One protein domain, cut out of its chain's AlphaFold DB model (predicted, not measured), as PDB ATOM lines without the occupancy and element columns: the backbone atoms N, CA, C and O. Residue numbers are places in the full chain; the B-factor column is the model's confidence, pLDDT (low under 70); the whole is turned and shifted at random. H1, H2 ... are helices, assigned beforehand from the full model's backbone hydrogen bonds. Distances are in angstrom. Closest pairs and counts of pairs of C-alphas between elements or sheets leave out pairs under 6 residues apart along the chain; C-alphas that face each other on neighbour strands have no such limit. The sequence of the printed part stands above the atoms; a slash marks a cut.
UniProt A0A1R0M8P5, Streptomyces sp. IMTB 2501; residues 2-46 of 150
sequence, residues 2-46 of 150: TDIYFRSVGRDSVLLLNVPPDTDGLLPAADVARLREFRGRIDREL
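Overview. This is residues 2 to 46 of the 150 residues of a protein of Streptomyces sp. IMTB 2501 (UniProt A0A1R0M8P5). Picture a flat, open loop: one long helix, H2, makes one side, and an extended stretch with no named element runs along the other. A short helix, H1, stands crosswise at the end of the loop where the later part of H2 lies, and residues 22 to 28 turn the chain back into H2 at the other end. The printed part has 45 residues, with two named helices in the order H1, H2 and no named strand; the class is all helix. The whole is loose, with a radius of gyration of the C-alphas of 12.5 A, and spans 36 by 21 by 11 A.

Arrangement. Start with H2, residues 29 to 45, the longest helix, and look from there to H1, residues 2 to 8. The two only just touch, with 3 pairs of C-alphas within 8 A, and H2 does so with residues 38 to 42 alone. Their closest C-alphas are those of Thr 2 and Arg 41, 7.3 A apart. Their lines are about perpendicular, at 76 degrees, and their centres are 14.0 A apart. In H1 and H2 every O i to N i+4 pair is within hydrogen-bond range.

Along the chain. Find C-alpha 29 at (-31.755, 23.920, 12.310); from there H2 runs 24.6 A to C-alpha 45 at (-45.849, 7.147, 1.196). H1 begins at C-alpha 2, at (-48.768, 14.179, 5.818), and measures 10.0 A from first to last C-alpha.

Size, cuts and confidence. The two C-alphas farthest apart are those of Arg 11 and Asp 24, at 36.5 A. The link from H1 to H2, residues 9 to 28, is long. The printed part has no cut. Its mean pLDDT is 76.4, and residues 2 to 15 are under 70.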
ATOM      1  N   THR A   2     -48.372  15.149   6.860       56.22
ATOM      2  CA  THR A   2     -48.768  14.179   5.818       56.22
ATOM      3  C   THR A   2     -50.250  14.283   5.414       56.22
ATOM      4  O   THR A   2     -50.557  14.329   4.229       56.22
ATOM      5  N   ASP A   3     -51.166  14.441   6.379       58.84
ATOM      6  CA  ASP A   3     -52.600  14.647   6.095       58.84
ATOM      7  C   ASP A   3     -52.874  15.958   5.322       58.84
ATOM      8  O   ASP A   3     -53.664  15.964   4.386       58.84
ATOM      9  N   ILE A   4     -52.145  17.044   5.618       61.72
ATOM     10  CA  ILE A   4     -52.259  18.322   4.888       61.72
ATOM     11  C   ILE A   4     -51.769  18.167   3.443       61.72
ATOM     12  O   ILE A   4     -52.425  18.647   2.528       61.72
ATOM     13  N   TYR A   5     -50.661  17.454   3.223       57.75
ATOM     14  CA  TYR A   5     -50.129  17.189   1.883       57.75
ATOM     15  C   TYR A   5     -51.114  16.394   1.014       57.75
ATOM     16  O   TYR A   5     -51.381  16.776  -0.123       57.75
ATOM     17  N   PHE A   6     -51.724  15.331   1.548       62.53
ATOM     18  CA  PHE A   6     -52.731  14.570   0.800       62.53
ATOM     19  C   PHE A   6     -54.035  15.340   0.593       62.53
ATOM     20  O   PHE A   6     -54.722  15.119  -0.402       62.53
ATOM     21  N   ARG A   7     -54.374  16.266   1.496       60.38
ATOM     22  CA  ARG A   7     -55.532  17.151   1.334       60.38
ATOM     23  C   ARG A   7     -55.265  18.359   0.430       60.38
ATOM     24  O   ARG A   7     -56.254  18.920  -0.031       60.38
ATOM     25  N   SER A   8     -54.007  18.731   0.157       61.47
ATOM     26  CA  SER A   8     -53.641  19.775  -0.816       61.47
ATOM     27  C   SER A   8     -53.061  19.193  -2.114       61.47
ATOM     28  O   SER A   8     -53.791  19.066  -3.089       61.47
ATOM     29  N   VAL A   9     -51.797  18.762  -2.134       60.59
ATOM     30  CA  VAL A   9     -51.096  18.207  -3.315       60.59
ATOM     31  C   VAL A   9     -51.771  16.944  -3.834       60.59
ATOM     32  O   VAL A   9     -51.834  16.717  -5.039       60.59
ATOM     33  N   GLY A  10     -52.349  16.144  -2.937       58.28
ATOM     34  CA  GLY A  10     -53.182  15.002  -3.317       58.28
ATOM     35  C   GLY A  10     -54.558  15.370  -3.888       58.28
ATOM     36  O   GLY A  10     -55.293  14.471  -4.289       58.28
ATOM     37  N   ARG A  11     -54.927  16.655  -3.934       67.19
ATOM     38  CA  ARG A  11     -56.219  17.177  -4.404       67.19
ATOM     39  C   ARG A  11     -56.067  18.381  -5.338       67.19
ATOM     40  O   ARG A  11     -56.896  19.283  -5.281       67.19
ATOM     41  N   ASP A  12     -55.048  18.374  -6.194       55.09
ATOM     42  CA  ASP A  12     -54.842  19.413  -7.210       55.09
ATOM     43  C   ASP A  12     -54.560  20.813  -6.633       55.09
ATOM     44  O   ASP A  12     -55.036  21.834  -7.119       55.09
ATOM     45  N   SER A  13     -53.811  20.886  -5.530       49.97
ATOM     46  CA  SER A  13     -53.400  22.159  -4.926       49.97
ATOM     47  C   SER A  13     -51.908  22.179  -4.617       49.97
ATOM     48  O   SER A  13     -51.342  21.204  -4.134       49.97
ATOM     49  N   VAL A  14     -51.254  23.318  -4.840       56.41
ATOM     50  CA  VAL A  14     -49.847  23.509  -4.459       56.41
ATOM     51  C   VAL A  14     -49.744  23.637  -2.937       56.41
ATOM     52  O   VAL A  14     -50.476  24.410  -2.320       56.41
ATOM     53  N   LEU A  15     -48.821  22.903  -2.309       63.56
ATOM     54  CA  LEU A  15     -48.438  23.159  -0.919       63.56
ATOM     55  C   LEU A  15     -47.357  24.242  -0.889       63.56
ATOM     56  O   LEU A  15     -46.180  23.949  -1.088       63.56
ATOM     57  N   LEU A  16     -47.756  25.483  -0.617       71.44
ATOM     58  CA  LEU A  16     -46.819  26.561  -0.313       71.44
ATOM     59  C   LEU A  16     -46.508  26.540   1.189       71.44
ATOM     60  O   LEU A  16     -47.334  26.941   2.008       71.44
ATOM     61  N   LEU A  17     -45.330  26.033   1.552       73.50
ATOM     62  CA  LEU A  17     -44.878  25.950   2.938       73.50
ATOM     63  C   LEU A  17     -43.932  27.112   3.252       73.50
ATOM     64  O   LEU A  17     -42.833  27.180   2.708       73.50
ATOM     65  N   ASN A  18     -44.355  28.009   4.141       76.75
ATOM     66  CA  ASN A  18     -43.521  29.110   4.611       76.75
ATOM     67  C   ASN A  18     -42.584  28.644   5.737       76.75
ATOM     68  O   ASN A  18     -43.060  28.081   6.725       76.75
ATOM     69  N   VAL A  19     -41.282  28.916   5.609       80.38
ATOM     70  CA  VAL A  19     -40.282  28.721   6.671       80.38
ATOM     71  C   VAL A  19     -39.498  30.025   6.826       80.38
ATOM     72  O   VAL A  19     -38.695  30.345   5.947       80.38
ATOM     73  N   PRO A  20     -39.774  30.823   7.870       81.62
ATOM     74  CA  PRO A  20     -39.127  32.115   8.036       81.62
ATOM     75  C   PRO A  20     -37.660  31.942   8.464       81.62
ATOM     76  O   PRO A  20     -37.367  31.050   9.264       81.62
ATOM     77  N   PRO A  21     -36.739  32.783   7.963       76.19
ATOM     78  CA  PRO A  21     -35.394  32.858   8.515       76.19
ATOM     79  C   PRO A  21     -35.421  33.450   9.933       76.19
ATOM     80  O   PRO A  21     -36.341  34.187  10.297       76.19
ATOM     81  N   ASP A  22     -34.405  33.131  10.726       87.00
ATOM     82  CA  ASP A  22     -34.148  33.741  12.026       87.00
ATOM     83  C   ASP A  22     -33.529  35.147  11.893       87.00
ATOM     84  O   ASP A  22     -33.411  35.713  10.803       87.00
ATOM     85  N   THR A  23     -33.151  35.742  13.027       85.75
ATOM     86  CA  THR A  23     -32.558  37.086  13.087       85.75
ATOM     87  C   THR A  23     -31.186  37.185  12.425       85.75
ATOM     88  O   THR A  23     -30.775  38.292  12.081       85.75
ATOM     89  N   ASP A  24     -30.508  36.056  12.214       88.50
ATOM     90  CA  ASP A  24     -29.234  35.976  11.500       88.50
ATOM     91  C   ASP A  24     -29.446  35.738   9.992       88.50
ATOM     92  O   ASP A  24     -28.489  35.629   9.221       88.50
ATOM     93  N   GLY A  25     -30.707  35.676   9.548       85.19
ATOM     94  CA  GLY A  25     -31.077  35.403   8.163       85.19
ATOM     95  C   GLY A  25     -30.933  33.929   7.777       85.19
ATOM     96  O   GLY A  25     -30.972  33.609   6.587       85.19
ATOM     97  N   LEU A  26     -30.761  33.028   8.748       89.44
ATOM     98  CA  LEU A  26     -30.577  31.598   8.524       89.44
ATOM     99  C   LEU A  26     -31.876  30.835   8.771       89.44
ATOM    100  O   LEU A  26     -32.739  31.250   9.536       89.44
ATOM    101  N   LEU A  27     -32.034  29.686   8.116       85.81
ATOM    102  CA  LEU A  27     -33.124  28.780   8.469       85.81
ATOM    103  C   LEU A  27     -32.775  28.065   9.780       85.81
ATOM    104  O   LEU A  27     -31.710  27.437   9.845       85.81
ATOM    105  N   PRO A  28     -33.666  28.073  10.786       90.31
ATOM    106  CA  PRO A  28     -33.415  27.370  12.034       90.31
ATOM    107  C   PRO A  28     -33.146  25.881  11.796       90.31
ATOM    108  O   PRO A  28     -33.863  25.202  11.055       90.31
ATOM    109  N   ALA A  29     -32.134  25.328  12.469       88.38
ATOM    110  CA  ALA A  29     -31.755  23.920  12.310       88.38
ATOM    111  C   ALA A  29     -32.917  22.950  12.605       88.38
ATOM    112  O   ALA A  29     -33.037  21.905  11.960       88.38
ATOM    113  N   ALA A  30     -33.802  23.315  13.539       86.00
ATOM    114  CA  ALA A  30     -35.010  22.558  13.854       86.00
ATOM    115  C   ALA A  30     -35.989  22.495  12.666       86.00
ATOM    116  O   ALA A  30     -36.546  21.432  12.391       86.00
ATOM    117  N   ASP A  31     -36.153  23.593  11.926       82.56
ATOM    118  CA  ASP A  31     -37.020  23.636  10.749       82.56
ATOM    119  C   ASP A  31     -36.415  22.843   9.593       82.56
ATOM    120  O   ASP A  31     -37.107  22.054   8.949       82.56
ATOM    121  N   VAL A  32     -35.099  22.943   9.385       86.88
ATOM    122  CA  VAL A  32     -34.389  22.107   8.404       86.88
ATOM    123  C   VAL A  32     -34.550  20.618   8.733       86.88
ATOM    124  O   VAL A  32     -34.819  19.815   7.835       86.88
ATOM    125  N   ALA A  33     -34.431  20.231  10.006       87.88
ATOM    126  CA  ALA A  33     -34.651  18.855  10.444       87.88
ATOM    127  C   ALA A  33     -36.094  18.396  10.163       87.88
ATOM    128  O   ALA A  33     -36.298  17.352   9.540       87.88
ATOM    129  N   ARG A  34     -37.093  19.217  10.510       84.94
ATOM    130  CA  ARG A  34     -38.518  18.955  10.233       84.94
ATOM    131  C   ARG A  34     -38.805  18.808   8.739       84.94
ATOM    132  O   ARG A  34     -39.567  17.926   8.350       84.94
ATOM    133  N   LEU A  35     -38.193  19.634   7.889       86.12
ATOM    134  CA  LEU A  35     -38.330  19.537   6.433       86.12
ATOM    135  C   LEU A  35     -37.743  18.228   5.893       86.12
ATOM    136  O   LEU A  35     -38.353  17.591   5.034       86.12
ATOM    137  N   ARG A  36     -36.590  17.791   6.415       85.94
ATOM    138  CA  ARG A  36     -35.991  16.495   6.052       85.94
ATOM    139  C   ARG A  36     -36.861  15.325   6.499       85.94
ATOM    140  O   ARG A  36     -37.080  14.405   5.716       85.94
ATOM    141  N   GLU A  37     -37.401  15.375   7.714       85.69
ATOM    142  CA  GLU A  37     -38.364  14.381   8.198       85.69
ATOM    143  C   GLU A  37     -39.622  14.345   7.326       85.69
ATOM    144  O   GLU A  37     -40.110  13.271   6.975       85.69
ATOM    145  N   PHE A  38     -40.139  15.514   6.946       79.88
ATOM    146  CA  PHE A  38     -41.302  15.621   6.078       79.88
ATOM    147  C   PHE A  38     -41.031  15.020   4.697       79.88
ATOM    148  O   PHE A  38     -41.836  14.219   4.220       79.88
ATOM    149  N   ARG A  39     -39.869  15.314   4.098       83.12
ATOM    150  CA  ARG A  39     -39.428  14.681   2.849       83.12
ATOM    151  C   ARG A  39     -39.349  13.161   2.989       83.12
ATOM    152  O   ARG A  39     -39.927  12.451   2.173       83.12
ATOM    153  N   GLY A  40     -38.721  12.674   4.060       84.75
ATOM    154  CA  GLY A  40     -38.617  11.243   4.337       84.75
ATOM    155  C   GLY A  40     -39.978  10.558   4.500       84.75
ATOM    156  O   GLY A  40     -40.128   9.404   4.113       84.75
ATOM    157  N   ARG A  41     -40.993  11.258   5.024       84.00
ATOM    158  CA  ARG A  41     -42.371  10.742   5.080       84.00
ATOM    159  C   ARG A  41     -43.019  10.663   3.700       84.00
ATOM    160  O   ARG A  41     -43.659   9.661   3.416       84.00
ATOM    161  N   ILE A  42     -42.852  11.676   2.848       82.62
ATOM    162  CA  ILE A  42     -43.387  11.637   1.474       82.62
ATOM    163  C   ILE A  42     -42.763  10.475   0.692       82.62
ATOM    164  O   ILE A  42     -43.494   9.712   0.067       82.62
ATOM    165  N   ASP A  43     -41.443  10.293   0.790       84.75
ATOM    166  CA  ASP A  43     -40.732   9.204   0.104       84.75
ATOM    167  C   ASP A  43     -41.185   7.810   0.584       84.75
ATOM    168  O   ASP A  43     -41.112   6.838  -0.163       84.75
ATOM    169  N   ARG A  44     -41.671   7.690   1.826       87.62
ATOM    170  CA  ARG A  44     -42.265   6.445   2.340       87.62
ATOM    171  C   ARG A  44     -43.674   6.206   1.820       87.62
ATOM    172  O   ARG A  44     -44.031   5.065   1.553       87.62
ATOM    173  N   GLU A  45     -44.469   7.256   1.671       87.19
ATOM    174  CA  GLU A  45     -45.849   7.147   1.196       87.19
ATOM    175  C   GLU A  45     -45.943   6.875  -0.310       87.19
ATOM    176  O   GLU A  45     -46.799   6.109  -0.746       87.19
ATOM    177  N   LEU A  46     -45.069   7.496  -1.107       88.06
ATOM    178  CA  LEU A  46     -45.024   7.366  -2.566       88.06
ATOM    179  C   LEU A  46     -43.598   7.002  -3.005       88.06
ATOM    180  O   LEU A  46     -42.901   7.857  -3.548       88.06
TER     181      LEU A  46